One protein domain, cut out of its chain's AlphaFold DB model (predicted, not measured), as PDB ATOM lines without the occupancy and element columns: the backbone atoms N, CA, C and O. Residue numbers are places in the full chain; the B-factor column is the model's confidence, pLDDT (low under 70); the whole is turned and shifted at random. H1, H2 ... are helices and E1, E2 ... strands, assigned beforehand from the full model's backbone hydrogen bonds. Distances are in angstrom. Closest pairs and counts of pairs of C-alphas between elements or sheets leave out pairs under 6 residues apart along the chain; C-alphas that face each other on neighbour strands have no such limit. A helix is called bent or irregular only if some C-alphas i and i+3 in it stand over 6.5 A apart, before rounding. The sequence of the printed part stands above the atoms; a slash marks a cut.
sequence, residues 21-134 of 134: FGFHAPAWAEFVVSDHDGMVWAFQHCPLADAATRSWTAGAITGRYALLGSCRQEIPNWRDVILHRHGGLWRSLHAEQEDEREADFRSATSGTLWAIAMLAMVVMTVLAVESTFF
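Overview. This is residues 21 to 134 of the 134 residues of an uncharacterized protein of Lysobacter dokdonensis DS-58 (UniProt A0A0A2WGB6). A small compact head of strands stands at one end of one very long helix, and that helix makes the length of the whole. In the head, a strongly twisted sheet of five strands has the small hairpin E3 and E4 over one of its faces, near E1 and E2; residues 97 to 134, of which 97 to 133 belong to H1, stick out as a single arm. The 114 printed residues have seven named strands and one named helix, in the order E1 E2 E3 E4 E5 E6 E7 H1, and the class is mixed, helices and strands. The sheet's order is E5 E2 E1 E6 E7, all antiparallel. The whole is extended, with a radius of gyration of the C-alphas of 24.7 A and spans of 82 by 28 by 28 A.

Arrangement. Look first at E1, residues 31 to 34, and E2, residues 39 to 43: they form an antiparallel hairpin at 165 degrees, with N 33 and O 41 2.9 A apart, within hydrogen-bond range. Next come E3, residues 47 to 50, and E4, residues 55 to 58, a second antiparallel hairpin, with N 48 and O 57 at 2.9 A. The closest C-alphas of E2 and E4, those of Phe 43 and Ala 58, are 7.2 A apart. Then find E5, residues 65 to 70, an edge strand antiparallel to E2, with N 68 and O 40 at 2.8 A. On the other side of E1 is E6, residues 82 to 86, antiparallel to it at 156 degrees, with N 32 and O 83 at 2.8 A. E7, residues 89 to 92, is the other edge strand and forms a hairpin with E6, with N 84 and O 91 at 2.8 A. H1, residues 93 to 133, is on this sheet but only grazes it with its residues 93 to 98; its closest C-alpha pair with E6 is Ile 82 and Leu 93, 5.6 A. In H1, 36 of 37 O i to N i+4 pairs are within hydrogen-bond range.

Along the chain. Find C-alpha 31 at (55.869, 44.409, 22.902), where E1 begins; it is 10.3 A long and E2 is 13.0 A. E3 measures 9.4 A, E4 10.3 A, E5 15.1 A, E6 12.5 A and E7 10.2 A. From C-alpha 93 at (52.124, 45.636, 14.677), H1 runs 60.8 A to C-alpha 133 at (7.959, 28.694, -23.599), and it is not bent.

Size, cuts and confidence. The C-alphas farthest apart, those of Gly 69 and Phe 134, are 82.6 A apart. The printed part has no cut, and its one long link is E5 to E6, with 11 residues. The mean pLDDT of the printed part is 85.9; residue 131 and residues 133 to 134 are under 70.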
ATOM      1  N   PHE A  21      65.173  44.727  17.216       87.06
ATOM      2  CA  PHE A  21      66.250  45.727  17.156       87.06
ATOM      3  C   PHE A  21      67.643  45.198  17.559       87.06
ATOM      4  O   PHE A  21      68.513  45.968  17.951       87.06
ATOM      5  N   GLY A  22      67.871  43.881  17.478       87.94
ATOM      6  CA  GLY A  22      69.126  43.243  17.891       87.94
ATOM      7  C   GLY A  22      69.245  42.947  19.393       87.94
ATOM      8  O   GLY A  22      70.247  42.361  19.808       87.94
ATOM      9  N   PHE A  23      68.226  43.265  20.199       88.56
ATOM     10  CA  PHE A  23      68.235  43.063  21.651       88.56
ATOM     11  C   PHE A  23      67.558  41.758  22.077       88.56
ATOM     12  O   PHE A  23      66.646  41.245  21.426       88.56
ATOM     13  N   HIS A  24      67.996  41.220  23.216       88.88
ATOM     14  CA  HIS A  24      67.295  40.131  23.888       88.88
ATOM     15  C   HIS A  24      66.103  40.693  24.662       88.88
ATOM     16  O   HIS A  24      66.274  41.366  25.677       88.88
ATOM     17  N   ALA A  25      64.898  40.400  24.183       88.94
ATOM     18  CA  ALA A  25      63.678  40.769  24.880       88.94
ATOM     19  C   ALA A  25      63.444  39.848  26.097       88.94
ATOM     20  O   ALA A  25      63.595  38.625  25.976       88.94
ATOM     21  N   PRO A  26      63.054  40.392  27.264       89.25
ATOM     22  CA  PRO A  26      62.654  39.593  28.415       89.25
ATOM     23  C   PRO A  26      61.490  38.654  28.086       89.25
ATOM     24  O   PRO A  26      60.598  39.002  27.318       89.25
ATOM     25  N   ALA A  27      61.439  37.483  28.729       86.81
ATOM     26  CA  ALA A  27      60.403  36.482  28.450       86.81
ATOM     27  C   ALA A  27      58.968  36.967  28.729       86.81
ATOM     28  O   ALA A  27      58.035  36.436  28.134       86.81
ATOM     29  N   TRP A  28      58.806  37.958  29.612       89.12
ATOM     30  CA  TRP A  28      57.524  38.580  29.953       89.12
ATOM     31  C   TRP A  28      57.094  39.688  28.984       89.12
ATOM     32  O   TRP A  28      55.979  40.182  29.111       89.12
ATOM     33  N   ALA A  29      57.972  40.132  28.080       91.62
ATOM     34  CA  ALA A  29      57.659  41.210  27.156       91.62
ATOM     35  C   ALA A  29      56.780  40.690  26.012       91.62
ATOM     36  O   ALA A  29      57.121  39.700  25.358       91.62
ATOM     37  N   GLU A  30      55.677  41.388  25.770       92.31
ATOM     38  CA  GLU A  30      54.781  41.157  24.632       92.31
ATOM     39  C   GLU A  30      55.065  42.154  23.507       92.31
ATOM     40  O   GLU A  30      54.893  41.827  22.337       92.31
ATOM     41  N   PHE A  31      55.571  43.341  23.850       93.69
ATOM     42  CA  PHE A  31      55.869  44.409  22.902       93.69
ATOM     43  C   PHE A  31      57.304  44.894  23.073       93.69
ATOM     44  O   PHE A  31      57.794  45.050  24.194       93.69
ATOM     45  N   VAL A  32      57.974  45.162  21.957       94.56
ATOM     46  CA  VAL A  32      59.252  45.870  21.925       94.56
ATOM     47  C   VAL A  32      59.148  47.005  20.927       94.56
ATOM     48  O   VAL A  32      58.720  46.819  19.793       94.56
ATOM     49  N   VAL A  33      59.551  48.187  21.358       94.69
ATOM     50  CA  VAL A  33      59.457  49.416  20.576       94.69
ATOM     51  C   VAL A  33      60.793  50.129  20.592       94.69
ATOM     52  O   VAL A  33      61.626  49.881  21.465       94.69
ATOM     53  N   SER A  34      60.976  51.043  19.652       94.56
ATOM     54  CA  SER A  34      62.054  52.015  19.722       94.56
ATOM     55  C   SER A  34      61.472  53.416  19.632       94.56
ATOM     56  O   SER A  34      60.559  53.660  18.843       94.56
ATOM     57  N   ASP A  35      61.958  54.320  20.475       94.06
ATOM     58  CA  ASP A  35      61.547  55.721  20.439       94.06
ATOM     59  C   ASP A  35      62.324  56.528  19.390       94.06
ATOM     60  O   ASP A  35      63.131  55.982  18.629       94.06
ATOM     61  N   HIS A  36      62.026  57.827  19.320       93.19
ATOM     62  CA  HIS A  36      62.620  58.749  18.354       93.19
ATOM     63  C   HIS A  36      64.149  58.768  18.417       93.19
ATOM     64  O   HIS A  36      64.805  58.801  17.377       93.19
ATOM     65  N   ASP A  37      64.705  58.708  19.625       91.19
ATOM     66  CA  ASP A  37      66.142  58.833  19.869       91.19
ATOM     67  C   ASP A  37      66.865  57.477  19.754       91.19
ATOM     68  O   ASP A  37      68.070  57.377  19.987       91.19
ATOM     69  N   GLY A  38      66.133  56.424  19.374       91.38
ATOM     70  CA  GLY A  38      66.666  55.079  19.198       91.38
ATOM     71  C   GLY A  38      66.756  54.283  20.500       91.38
ATOM     72  O   GLY A  38      67.466  53.279  20.561       91.38
ATOM     73  N   MET A  39      66.082  54.693  21.575       93.69
ATOM     74  CA  MET A  39      66.037  53.896  22.799       93.69
ATOM     75  C   MET A  39      65.024  52.770  22.635       93.69
ATOM     76  O   MET A  39      63.875  52.986  22.251       93.69
ATOM     77  N   VAL A  40      65.457  51.551  22.942       94.62
ATOM     78  CA  VAL A  40      64.670  50.334  22.760       94.62
ATOM     79  C   VAL A  40      64.054  49.926  24.084       94.62
ATOM     80  O   VAL A  40      64.756  49.678  25.065       94.62
ATOM     81  N   TRP A  41      62.737  49.788  24.090       95.12
ATOM     82  CA  TRP A  41      61.943  49.504  25.274       95.12
ATOM     83  C   TRP A  41      61.189  48.190  25.113       95.12
ATOM     84  O   TRP A  41      60.669  47.891  24.042       95.12
ATOM     85  N   ALA A  42      61.094  47.424  26.194       94.88
ATOM     86  CA  ALA A  42      60.224  46.264  26.306       94.88
ATOM     87  C   ALA A  42      59.029  46.591  27.193       94.88
ATOM     88  O   ALA A  42      59.203  47.136  28.283       94.88
ATOM     89  N   PHE A  43      57.842  46.177  26.767       94.88
ATOM     90  CA  PHE A  43      56.598  46.335  27.503       94.88
ATOM     91  C   PHE A  43      55.870  44.998  27.627       94.88
ATOM     92  O   PHE A  43      55.855  44.172  26.711       94.88
ATOM     93  N   GLN A  44      55.253  44.782  28.786       92.88
ATOM     94  CA  GLN A  44      54.368  43.645  29.018       92.88
ATOM     95  C   GLN A  44      53.020  43.816  28.309       92.88
ATOM     96  O   GLN A  44      52.413  42.829  27.936       92.88
ATOM     97  N   HIS A  45      52.552  45.051  28.136       92.31
ATOM     98  CA  HIS A  45      51.283  45.373  27.484       92.31
ATOM     99  C   HIS A  45      51.502  46.434  26.409       92.31
ATOM    100  O   HIS A  45      52.558  47.066  26.379       92.31
ATOM    101  N   CYS A  46      50.509  46.637  25.543       90.94
ATOM    102  CA  CYS A  46      50.628  47.561  24.421       90.94
ATOM    103  C   CYS A  46      50.982  48.984  24.913       90.94
ATOM    104  O   CYS A  46      50.241  49.546  25.732       90.94
ATOM    105  N   PRO A  47      52.120  49.556  24.479       92.81
ATOM    106  CA  PRO A  47      52.522  50.898  24.878       92.81
ATOM    107  C   PRO A  47      51.756  51.971  24.098       92.81
ATOM    108  O   PRO A  47      51.227  51.730  23.016       92.81
ATOM    109  N   LEU A  48      51.732  53.187  24.643       91.75
ATOM    110  CA  LEU A  48      51.161  54.366  23.994       91.75
ATOM    111  C   LEU A  48      52.268  55.348  23.622       91.75
ATOM    112  O   LEU A  48      53.150  55.647  24.433       91.75
ATOM    113  N   ALA A  49      52.206  55.864  22.396       92.25
ATOM    114  CA  ALA A  49      53.128  56.887  21.929       92.25
ATOM    115  C   ALA A  49      52.823  58.224  22.615       92.25
ATOM    116  O   ALA A  49      51.722  58.763  22.478       92.25
ATOM    117  N   ASP A  50      53.814  58.794  23.295       92.31
ATOM    118  CA  ASP A  50      53.758  60.162  23.797       92.31
ATOM    119  C   ASP A  50      54.497  61.094  22.832       92.31
ATOM    120  O   ASP A  50      55.727  61.170  22.772       92.31
ATOM    121  N   ALA A  51      53.711  61.827  22.047       90.19
ATOM    122  CA  ALA A  51      54.213  62.773  21.066       90.19
ATOM    123  C   ALA A  51      55.013  63.931  21.680       90.19
ATOM    124  O   ALA A  51      55.893  64.462  21.000       90.19
ATOM    125  N   ALA A  52      54.703  64.335  22.917       92.31
ATOM    126  CA  ALA A  52      55.336  65.480  23.561       92.31
ATOM    127  C   ALA A  52      56.770  65.150  23.984       92.31
ATOM    128  O   ALA A  52      57.678  65.951  23.769       92.31
ATOM    129  N   THR A  53      56.974  63.950  24.527       90.81
ATOM    130  CA  THR A  53      58.294  63.458  24.951       90.81
ATOM    131  C   THR A  53      59.020  62.661  23.870       90.81
ATOM    132  O   THR A  53      60.164  62.273  24.076       90.81
ATOM    133  N   ARG A  54      58.377  62.435  22.716       92.69
ATOM    134  CA  ARG A  54      58.886  61.606  21.609       92.69
ATOM    135  C   ARG A  54      59.256  60.182  22.039       92.69
ATOM    136  O   ARG A  54      60.184  59.591  21.493       92.69
ATOM    137  N   SER A  55      58.520  59.651  23.013       91.56
ATOM    138  CA  SER A  55      58.820  58.390  23.685       91.56
ATOM    139  C   SER A  55      57.600  57.475  23.782       91.56
ATOM    140  O   SER A  55      56.487  57.829  23.384       91.56
ATOM    141  N   TRP A  56      57.818  56.276  24.314       92.50
ATOM    142  CA  TRP A  56      56.771  55.296  24.574       92.50
ATOM    143  C   TRP A  56      56.464  55.214  26.063       92.50
ATOM    144  O   TRP A  56      57.361  55.108  26.897       92.50
ATOM    145  N   THR A  57      55.179  55.202  26.394       91.19
ATOM    146  CA  THR A  57      54.690  55.087  27.769       91.19
ATOM    147  C   THR A  57      53.894  53.802  27.948       91.19
ATOM    148  O   THR A  57      53.368  53.235  26.988       91.19
ATOM    149  N   ALA A  58      53.806  53.311  29.185       87.06
ATOM    150  CA  ALA A  58      52.960  52.166  29.486       87.06
ATOM    151  C   ALA A  58      51.486  52.553  29.274       87.06
ATOM    152  O   ALA A  58      50.979  53.453  29.940       87.06
ATOM    153  N   GLY A  59      50.803  51.877  28.345       79.44
ATOM    154  CA  GLY A  59      49.393  52.149  28.051       79.44
ATOM    155  C   GLY A  59      48.422  51.637  29.114       79.44
ATOM    156  O   GLY A  59      47.308  52.138  29.240       79.44
ATOM    157  N   ALA A  60      48.852  50.650  29.899       82.25
ATOM    158  CA  ALA A  60      48.096  50.094  31.009       82.25
ATOM    159  C   ALA A  60      48.600  50.653  32.348       82.25
ATOM    160  O   ALA A  60      49.794  50.874  32.540       82.25
ATOM    161  N   ILE A  61      47.676  50.826  33.301       75.00
ATOM    162  CA  ILE A  61      47.987  51.239  34.685       75.00
ATOM    163  C   ILE A  61      48.862  50.184  35.389       75.00
ATOM    164  O   ILE A  61      49.615  50.490  36.311       75.00
ATOM    165  N   THR A  62      48.765  48.931  34.948       81.44
ATOM    166  CA  THR A  62      49.527  47.789  35.449       81.44
ATOM    167  C   THR A  62      50.474  47.263  34.374       81.44
ATOM    168  O   THR A  62      50.270  47.488  33.186       81.44
ATOM    169  N   GLY A  63      51.513  46.540  34.794       84.69
ATOM    170  CA  GLY A  63      52.442  45.859  33.891       84.69
ATOM    171  C   GLY A  63      53.891  46.309  34.044       84.69
ATOM    172  O   GLY A  63      54.206  47.292  34.714       84.69
ATOM    173  N   ARG A  64      54.793  45.532  33.447       92.00
ATOM    174  CA  ARG A  64      56.238  45.784  33.459       92.00
ATOM    175  C   ARG A  64      56.666  46.509  32.192       92.00
ATOM    176  O   ARG A  64      56.174  46.216  31.103       92.00
ATOM    177  N   TYR A  65      57.640  47.392  32.339       93.81
ATOM    178  CA  TYR A  65      58.390  47.944  31.223       93.81
ATOM    179  C   TYR A  65      59.869  48.039  31.594       93.81
ATOM    180  O   TYR A  65      60.218  48.121  32.774       93.81
ATOM    181  N   ALA A  66      60.740  47.966  30.595       93.75
ATOM    182  CA  ALA A  66      62.182  48.026  30.789       93.75
ATOM    183  C   ALA A  66      62.868  48.649  29.574       93.75
ATOM    184  O   ALA A  66      62.531  48.330  28.436       93.75
ATOM    185  N   LEU A  67      63.872  49.484  29.826       94.12
ATOM    186  CA  LEU A  67      64.805  49.930  28.800       94.12
ATOM    187  C   LEU A  67      65.793  48.793  28.504       94.12
ATOM    188  O   LEU A  67      66.481  48.319  29.409       94.12
ATOM    189  N   LEU A  68      65.856  48.353  27.250       93.06
ATOM    190  CA  LEU A  68      66.767  47.298  26.796       93.06
ATOM    191  C   LEU A  68      68.123  47.854  26.354       93.06
ATOM    192  O   LEU A  68      69.141  47.174  26.480       93.06
ATOM    193  N   GLY A  69      68.137  49.077  25.827       93.31
ATOM    194  CA  GLY A  69      69.343  49.736  25.349       93.31
ATOM    195  C   GLY A  69      69.038  50.825  24.334       93.31
ATOM    196  O   GLY A  69      67.928  51.344  24.284       93.31
ATOM    197  N   SER A  70      70.037  51.162  23.526       92.06
ATOM    198  CA  SER A  70      69.938  52.170  22.475       92.06
ATOM    199  C   SER A  70      70.483  51.600  21.171       92.06
ATOM    200  O   SER A  70      71.579  51.029  21.147       92.06
ATOM    201  N   CYS A  71      69.731  51.749  20.085       86.12
ATOM    202  CA  CYS A  71      70.270  51.677  18.740       86.12
ATOM    203  C   CYS A  71      70.850  53.058  18.381       86.12
ATOM    204  O   CYS A  71      70.306  54.099  18.731       86.12
ATOM    205  N   ARG A  72      72.008  53.088  17.712       79.25
ATOM    206  CA  ARG A  72      72.766  54.329  17.441       79.25
ATOM    207  C   ARG A  72      72.149  55.218  16.347       79.25
ATOM    208  O   ARG A  72      72.874  55.986  15.718       79.25
ATOM    209  N   GLN A  73      70.861  55.076  16.062       79.94
ATOM    210  CA  GLN A  73      70.203  55.760  14.959       79.94
ATOM    211  C   GLN A  73      68.833  56.271  15.399       79.94
ATOM    212  O   GLN A  73      68.037  55.510  15.943       79.94
ATOM    213  N   GLU A  74      68.568  57.543  15.107       83.62
ATOM    214  CA  GLU A  74      67.240  58.134  15.263       83.62
ATOM    215  C   GLU A  74      66.222  57.421  14.369       83.62
ATOM    216  O   GLU A  74      66.513  57.060  13.221       83.62
ATOM    217  N   ILE A  75      65.007  57.254  14.887       86.56
ATOM    218  CA  ILE A  75      63.921  56.593  14.171       86.56
ATOM    219  C   ILE A  75      62.866  57.634  13.778       86.56
ATOM    220  O   ILE A  75      62.036  58.026  14.601       86.56
ATOM    221  N   PRO A  76      62.839  58.080  12.508       79.69
ATOM    222  CA  PRO A  76      61.961  59.173  12.087       79.69
ATOM    223  C   PRO A  76      60.467  58.835  12.216       79.69
ATOM    224  O   PRO A  76      59.680  59.688  12.614       79.69
ATOM    225  N   ASN A  77      60.084  57.577  11.974       86.38
ATOM    226  CA  ASN A  77      58.706  57.089  12.116       86.38
ATOM    227  C   ASN A  77      58.532  56.241  13.383       86.38
ATOM    228  O   ASN A  77      57.866  55.211  13.364       86.38
ATOM    229  N   TRP A  78      59.167  56.639  14.489       87.69
ATOM    230  CA  TRP A  78      59.229  55.837  15.717       87.69
ATOM    231  C   TRP A  78      57.865  55.386  16.247       87.69
ATOM    232  O   TRP A  78      57.791  54.321  16.842       87.69
ATOM    233  N   ARG A  79      56.789  56.142  15.986       89.19
ATOM    234  CA  ARG A  79      55.409  55.805  16.385       89.19
ATOM    235  C   ARG A  79      54.866  54.536  15.727       89.19
ATOM    236  O   ARG A  79      53.977  53.907  16.284       89.19
ATOM    237  N   ASP A  80      55.411  54.154  14.581       85.94
ATOM    238  CA  ASP A  80      54.983  52.964  13.839       85.94
ATOM    239  C   ASP A  80      55.891  51.760  14.140       85.94
ATOM    240  O   ASP A  80      55.633  50.623  13.739       85.94
ATOM    241  N   VAL A  81      56.979  51.999  14.878       87.81
ATOM    242  CA  VAL A  81      58.023  51.021  15.178       87.81
ATOM    243  C   VAL A  81      57.660  50.258  16.450       87.81
ATOM    244  O   VAL A  81      58.300  50.364  17.497       87.81
ATOM    245  N   ILE A  82      56.598  49.462  16.327       91.25
ATOM    246  CA  ILE A  82      56.122  48.545  17.361       91.25
ATOM    247  C   ILE A  82      56.268  47.115  16.870       91.25
ATOM    248  O   ILE A  82      55.717  46.744  15.832       91.25
ATOM    249  N   LEU A  83      56.993  46.304  17.636       92.44
ATOM    250  CA  LEU A  83      57.097  44.871  17.427       92.44
ATOM    251  C   LEU A  83      56.285  44.138  18.489       92.44
ATOM    252  O   LEU A  83      56.517  44.315  19.682       92.44
ATOM    253  N   HIS A  84      55.366  43.292  18.050       91.94
ATOM    254  CA  HIS A  84      54.536  42.449  18.894       91.94
ATOM    255  C   HIS A  84      55.015  40.997  18.831       91.94
ATOM    256  O   HIS A  84      55.512  40.520  17.803       91.94
ATOM    257  N   ARG A  85      54.918  40.300  19.962       89.00
ATOM    258  CA  ARG A  85      55.328  38.908  20.097       89.00
ATOM    259  C   ARG A  85      54.180  37.973  19.737       89.00
ATOM    260  O   ARG A  85      53.288  37.735  20.542       89.00
ATOM    261  N   HIS A  86      54.275  37.337  18.577       83.88
ATOM    262  CA  HIS A  86      53.288  36.370  18.104       83.88
ATOM    263  C   HIS A  86      53.948  35.016  17.825       83.88
ATOM    264  O   HIS A  86      54.889  34.918  17.038       83.88
ATOM    265  N   GLY A  87      53.495  33.950  18.498       75.00
ATOM    266  CA  GLY A  87      54.005  32.587  18.273       75.00
ATOM    267  C   GLY A  87      55.515  32.409  18.511       75.00
ATOM    268  O   GLY A  87      56.129  31.524  17.925       75.00
ATOM    269  N   GLY A  88      56.137  33.264  19.333       73.81
ATOM    270  CA  GLY A  88      57.585  33.255  19.589       73.81
ATOM    271  C   GLY A  88      58.432  34.055  18.588       73.81
ATOM    272  O   GLY A  88      59.643  34.170  18.785       73.81
ATOM    273  N   LEU A  89      57.811  34.648  17.563       82.44
ATOM    274  CA  LEU A  89      58.424  35.598  16.634       82.44
ATOM    275  C   LEU A  89      58.030  37.035  16.993       82.44
ATOM    276  O   LEU A  89      57.051  37.263  17.701       82.44
ATOM    277  N   TRP A  90      58.801  37.999  16.491       87.25
ATOM    278  CA  TRP A  90      58.489  39.425  16.598       87.25
ATOM    279  C   TRP A  90      58.022  39.931  15.242       87.25
ATOM    280  O   TRP A  90      58.741  39.781  14.253       87.25
ATOM    281  N   ARG A  91      56.831  40.521  15.197       86.75
ATOM    282  CA  ARG A  91      56.235  41.069  13.977       86.75
ATOM    283  C   ARG A  91      55.919  42.539  14.174       86.75
ATOM    284  O   ARG A  91      55.636  42.961  15.287       86.75
ATOM    285  N   SER A  92      55.981  43.318  13.099       86.50
ATOM    286  CA  SER A  92      55.500  44.698  13.143       86.50
ATOM    287  C   SER A  92      53.997  44.702  13.399       86.50
ATOM    288  O   SER A  92      53.265  44.019  12.687       86.50
ATOM    289  N   LEU A  93      53.548  45.486  14.380       84.12
ATOM    290  CA  LEU A  93      52.124  45.636  14.677       84.12
ATOM    291  C   LEU A  93      51.358  46.200  13.468       84.12
ATOM    292  O   LEU A  93      50.229  45.797  13.215       84.12
ATOM    293  N   HIS A  94      51.990  47.081  12.686       83.06
ATOM    294  CA  HIS A  94      51.410  47.601  11.447       83.06
ATOM    295  C   HIS A  94      51.185  46.485  10.423       83.06
ATOM    296  O   HIS A  94      50.100  46.367   9.868       83.06
ATOM    297  N   ALA A  95      52.188  45.625  10.226       77.50
ATOM    298  CA  ALA A  95      52.069  44.491   9.314       77.50
ATOM    299  C   ALA A  95      50.989  43.497   9.774       77.50
ATOM    300  O   ALA A  95      50.272  42.952   8.945       77.50
ATOM    301  N   GLU A  96      50.838  43.277  11.086       80.88
ATOM    302  CA  GLU A  96      49.746  42.449  11.618       80.88
ATOM    303  C   GLU A  96      48.368  43.059  11.314       80.88
ATOM    304  O   GLU A  96      47.482  42.356  10.839       80.88
ATOM    305  N   GLN A  97      48.204  44.371  11.503       83.12
ATOM    306  CA  GLN A  97      46.950  45.068  11.194       83.12
ATOM    307  C   GLN A  97      46.627  45.077   9.694       83.12
ATOM    308  O   GLN A  97      45.462  44.975   9.308       83.12
ATOM    309  N   GLU A  98      47.637  45.215   8.837       82.31
ATOM    310  CA  GLU A  98      47.462  45.144   7.385       82.31
ATOM    311  C   GLU A  98      47.049  43.743   6.933       82.31
ATOM    312  O   GLU A  98      46.110  43.624   6.144       82.31
ATOM    313  N   ASP A  99      47.679  42.697   7.474       83.25
ATOM    314  CA  ASP A  99      47.325  41.306   7.184       83.25
ATOM    315  C   ASP A  99      45.877  40.996   7.596       83.25
ATOM    316  O   ASP A  99      45.132  40.373   6.832       83.25
ATOM    317  N   GLU A 100      45.457  41.450   8.784       82.38
ATOM    318  CA  GLU A 100      44.078  41.312   9.272       82.38
ATOM    319  C   GLU A 100      43.095  42.054   8.362       82.38
ATOM    320  O   GLU A 100      42.105  41.483   7.901       82.38
ATOM    321  N   ARG A 101      43.411  43.303   8.009       81.06
ATOM    322  CA  ARG A 101      42.581  44.109   7.110       81.06
ATOM    323  C   ARG A 101      42.469  43.493   5.716       81.06
ATOM    324  O   ARG A 101      41.404  43.554   5.099       81.06
ATOM    325  N   GLU A 102      43.545  42.919   5.186       84.69
ATOM    326  CA  GLU A 102      43.524  42.237   3.893       84.69
ATOM    327  C   GLU A 102      42.736  40.924   3.963       84.69
ATOM    328  O   GLU A 102      42.025  40.578   3.015       84.69
ATOM    329  N   ALA A 103      42.834  40.182   5.067       81.25
ATOM    330  CA  ALA A 103      42.022  38.992   5.298       81.25
ATOM    331  C   ALA A 103      40.525  39.342   5.351       81.25
ATOM    332  O   ALA A 103      39.720  38.695   4.672       81.25
ATOM    333  N   ASP A 104      40.164  40.417   6.053       81.50
ATOM    334  CA  ASP A 104      38.798  40.938   6.113       81.50
ATOM    335  C   ASP A 104      38.303  41.388   4.736       81.50
ATOM    336  O   ASP A 104      37.196  41.040   4.315       81.50
ATOM    337  N   PHE A 105      39.140  42.105   3.980       79.75
ATOM    338  CA  PHE A 105      38.802  42.530   2.624       79.75
ATOM    339  C   PHE A 105      38.591  41.337   1.682       79.75
ATOM    340  O   PHE A 105      37.622  41.311   0.918       79.75
ATOM    341  N   ARG A 106      39.460  40.319   1.743       79.12
ATOM    342  CA  ARG A 106      39.316  39.072   0.970       79.12
ATOM    343  C   ARG A 106      38.044  38.317   1.345       79.12
ATOM    344  O   ARG A 106      37.325  37.857   0.460       79.12
ATOM    345  N   SER A 107      37.728  38.239   2.634       82.81
ATOM    346  CA  SER A 107      36.484  37.641   3.123       82.81
ATOM    347  C   SER A 107      35.259  38.372   2.553       82.81
ATOM    348  O   SER A 107      34.417  37.756   1.894       82.81
ATOM    349  N   ALA A 108      35.211  39.701   2.676       78.25
ATOM    350  CA  ALA A 108      34.103  40.520   2.182       78.25
ATOM    351  C   ALA A 108      33.938  40.459   0.649       78.25
ATOM    352  O   ALA A 108      32.824  40.320   0.130       78.25
ATOM    353  N   THR A 109      35.042  40.528  -0.099       75.69
ATOM    354  CA  THR A 109      35.019  40.441  -1.569       75.69
ATOM    355  C   THR A 109      34.621  39.054  -2.059       75.69
ATOM    356  O   THR A 109      33.832  38.958  -3.000       75.69
ATOM    357  N   SER A 110      35.068  37.982  -1.397       79.12
ATOM    358  CA  SER A 110      34.660  36.617  -1.743       79.12
ATOM    359  C   SER A 110      33.148  36.402  -1.589       79.12
ATOM    360  O   SER A 110      32.519  35.830  -2.481       79.12
ATOM    361  N   GLY A 111      32.540  36.937  -0.523       74.81
ATOM    362  CA  GLY A 111      31.092  36.872  -0.306       74.81
ATOM    363  C   GLY A 111      30.300  37.662  -1.351       74.81
ATOM    364  O   GLY A 111      29.284  37.191  -1.861       74.81
ATOM    365  N   THR A 112      30.804  38.838  -1.730       77.31
ATOM    366  CA  THR A 112      30.164  39.701  -2.736       77.31
ATOM    367  C   THR A 112      30.235  39.082  -4.136       77.31
ATOM    368  O   THR A 112      29.239  39.067  -4.859       77.31
ATOM    369  N   LEU A 113      31.386  38.513  -4.513       80.00
ATOM    370  CA  LEU A 113      31.561  37.804  -5.785       80.00
ATOM    371  C   LEU A 113      30.637  36.585  -5.890       80.00
ATOM    372  O   LEU A 113      30.016  36.381  -6.933       80.00
ATOM    373  N   TRP A 114      30.486  35.818  -4.808       82.19
ATOM    374  CA  TRP A 114      29.541  34.701  -4.761       82.19
ATOM    375  C   TRP A 114      28.087  35.149  -4.926       82.19
ATOM    376  O   TRP A 114      27.338  34.522  -5.676       82.19
ATOM    377  N   ALA A 115      27.684  36.249  -4.286       79.81
ATOM    378  CA  ALA A 115      26.334  36.790  -4.428       79.81
ATOM    379  C   ALA A 115      26.038  37.238  -5.871       79.81
ATOM    380  O   ALA A 115      24.977  36.921  -6.410       79.81
ATOM    381  N   ILE A 116      26.994  37.912  -6.521       84.38
ATOM    382  CA  ILE A 116      26.881  38.320  -7.930       84.38
ATOM    383  C   ILE A 116      26.790  37.090  -8.842       84.38
ATOM    384  O   ILE A 116      25.931  37.046  -9.720       84.38
ATOM    385  N   ALA A 117      27.630  36.075  -8.620       85.50
ATOM    386  CA  ALA A 117      27.607  34.841  -9.403       85.50
ATOM    387  C   ALA A 117      26.260  34.106  -9.285       85.50
ATOM    388  O   ALA A 117      25.705  33.668 -10.293       85.50
ATOM    389  N   MET A 118      25.693  34.026  -8.077       89.19
ATOM    390  CA  MET A 118      24.378  33.419  -7.850       89.19
ATOM    391  C   MET A 118      23.258  34.212  -8.527       89.19
ATOM    392  O   MET A 118      22.404  33.618  -9.181       89.19
ATOM    393  N   LEU A 119      23.275  35.546  -8.435       89.44
ATOM    394  CA  LEU A 119      22.294  36.400  -9.107       89.44
ATOM    395  C   LEU A 119      22.362  36.238 -10.633       89.44
ATOM    396  O   LEU A 119      21.330  36.087 -11.284       89.44
ATOM    397  N   ALA A 120      23.570  36.220 -11.202       87.12
ATOM    398  CA  ALA A 120      23.773  36.011 -12.632       87.12
ATOM    399  C   ALA A 120      23.268  34.633 -13.083       87.12
ATOM    400  O   ALA A 120      22.611  34.536 -14.120       87.12
ATOM    401  N   MET A 121      23.503  33.579 -12.289       86.94
ATOM    402  CA  MET A 121      22.919  32.262 -12.557       86.94
ATOM    403  C   MET A 121      21.390  32.297 -12.532       86.94
ATOM    404  O   MET A 121      20.771  31.755 -13.442       86.94
ATOM    405  N   VAL A 122      20.774  32.969 -11.553       89.81
ATOM    406  CA  VAL A 122      19.308  33.102 -11.488       89.81
ATOM    407  C   VAL A 122      18.766  33.811 -12.732       89.81
ATOM    408  O   VAL A 122      17.854  33.297 -13.375       89.81
ATOM    409  N   VAL A 123      19.358  34.939 -13.134       89.00
ATOM    410  CA  VAL A 123      18.949  35.665 -14.350       89.00
ATOM    411  C   VAL A 123      19.075  34.781 -15.593       89.00
ATOM    412  O   VAL A 123      18.139  34.706 -16.384       89.00
ATOM    413  N   MET A 124      20.188  34.058 -15.739       87.94
ATOM    414  CA  MET A 124      20.392  33.121 -16.851       87.94
ATOM    415  C   MET A 124      19.347  32.000 -16.855       87.94
ATOM    416  O   MET A 124      18.831  31.658 -17.915       87.94
ATOM    417  N   THR A 125      18.992  31.450 -15.688       85.94
ATOM    418  CA  THR A 125      17.937  30.428 -15.600       85.94
ATOM    419  C   THR A 125      16.559  30.975 -15.962       85.94
ATOM    420  O   THR A 125      15.821  30.298 -16.669       85.94
ATOM    421  N   VAL A 126      16.224  32.200 -15.545       85.12
ATOM    422  CA  VAL A 126      14.953  32.849 -15.903       85.12
ATOM    423  C   VAL A 126      14.875  33.068 -17.414       85.12
ATOM    424  O   VAL A 126      13.899  32.655 -18.035       85.12
ATOM    425  N   LEU A 127      15.929  33.623 -18.019       81.19
ATOM    426  CA  LEU A 127      16.001  33.839 -19.468       81.19
ATOM    427  C   LEU A 127      15.912  32.525 -20.259       81.19
ATOM    428  O   LEU A 127      15.221  32.458 -21.274       81.19
ATOM    429  N   ALA A 128      16.583  31.466 -19.794       80.62
ATOM    430  CA  ALA A 128      16.521  30.155 -20.434       80.62
ATOM    431  C   ALA A 128      15.104  29.561 -20.385       80.62
ATOM    432  O   ALA A 128      14.621  29.053 -21.397       80.62
ATOM    433  N   VAL A 129      14.417  29.672 -19.245       78.56
ATOM    434  CA  VAL A 129      13.026  29.223 -19.099       78.56
ATOM    435  C   VAL A 129      12.105  30.003 -20.040       78.56
ATOM    436  O   VAL A 129      11.366  29.381 -20.802       78.56
ATOM    437  N   GLU A 130      12.181  31.335 -20.072       71.94
ATOM    438  CA  GLU A 130      11.364  32.147 -20.989       71.94
ATOM    439  C   GLU A 130      11.585  31.764 -22.461       71.94
ATOM    440  O   GLU A 130      10.620  31.650 -23.211       71.94
ATOM    441  N   SER A 131      12.826  31.459 -22.859       69.25
ATOM    442  CA  SER A 131      13.146  31.039 -24.232       69.25
ATOM    443  C   SER A 131      12.600  29.662 -24.639       69.25
ATOM    444  O   SER A 131      12.545  29.362 -25.825       69.25
ATOM    445  N   THR A 132      12.205  28.817 -23.679       71.56
ATOM    446  CA  THR A 132      11.609  27.494 -23.956       71.56
ATOM    447  C   THR A 132      10.084  27.500 -24.055       71.56
ATOM    448  O   THR A 132       9.509  26.519 -24.526       71.56
ATOM    449  N   PHE A 133       9.423  28.568 -23.600       61.81
ATOM    450  CA  PHE A 133       7.959  28.694 -23.599       61.81
ATOM    451  C   PHE A 133       7.415  29.640 -24.690       61.81
ATOM    452  O   PHE A 133       6.195  29.773 -24.806       61.81
ATOM    453  N   PHE A 134       8.296  30.249 -25.491       51.88
ATOM    454  CA  PHE A 134       7.993  30.985 -26.726       51.88
ATOM    455  C   PHE A 134       8.494  30.212 -27.949       51.88
ATOM    456  O   PHE A 134       7.821  30.302 -29.001       51.88
TER     457      PHE A 134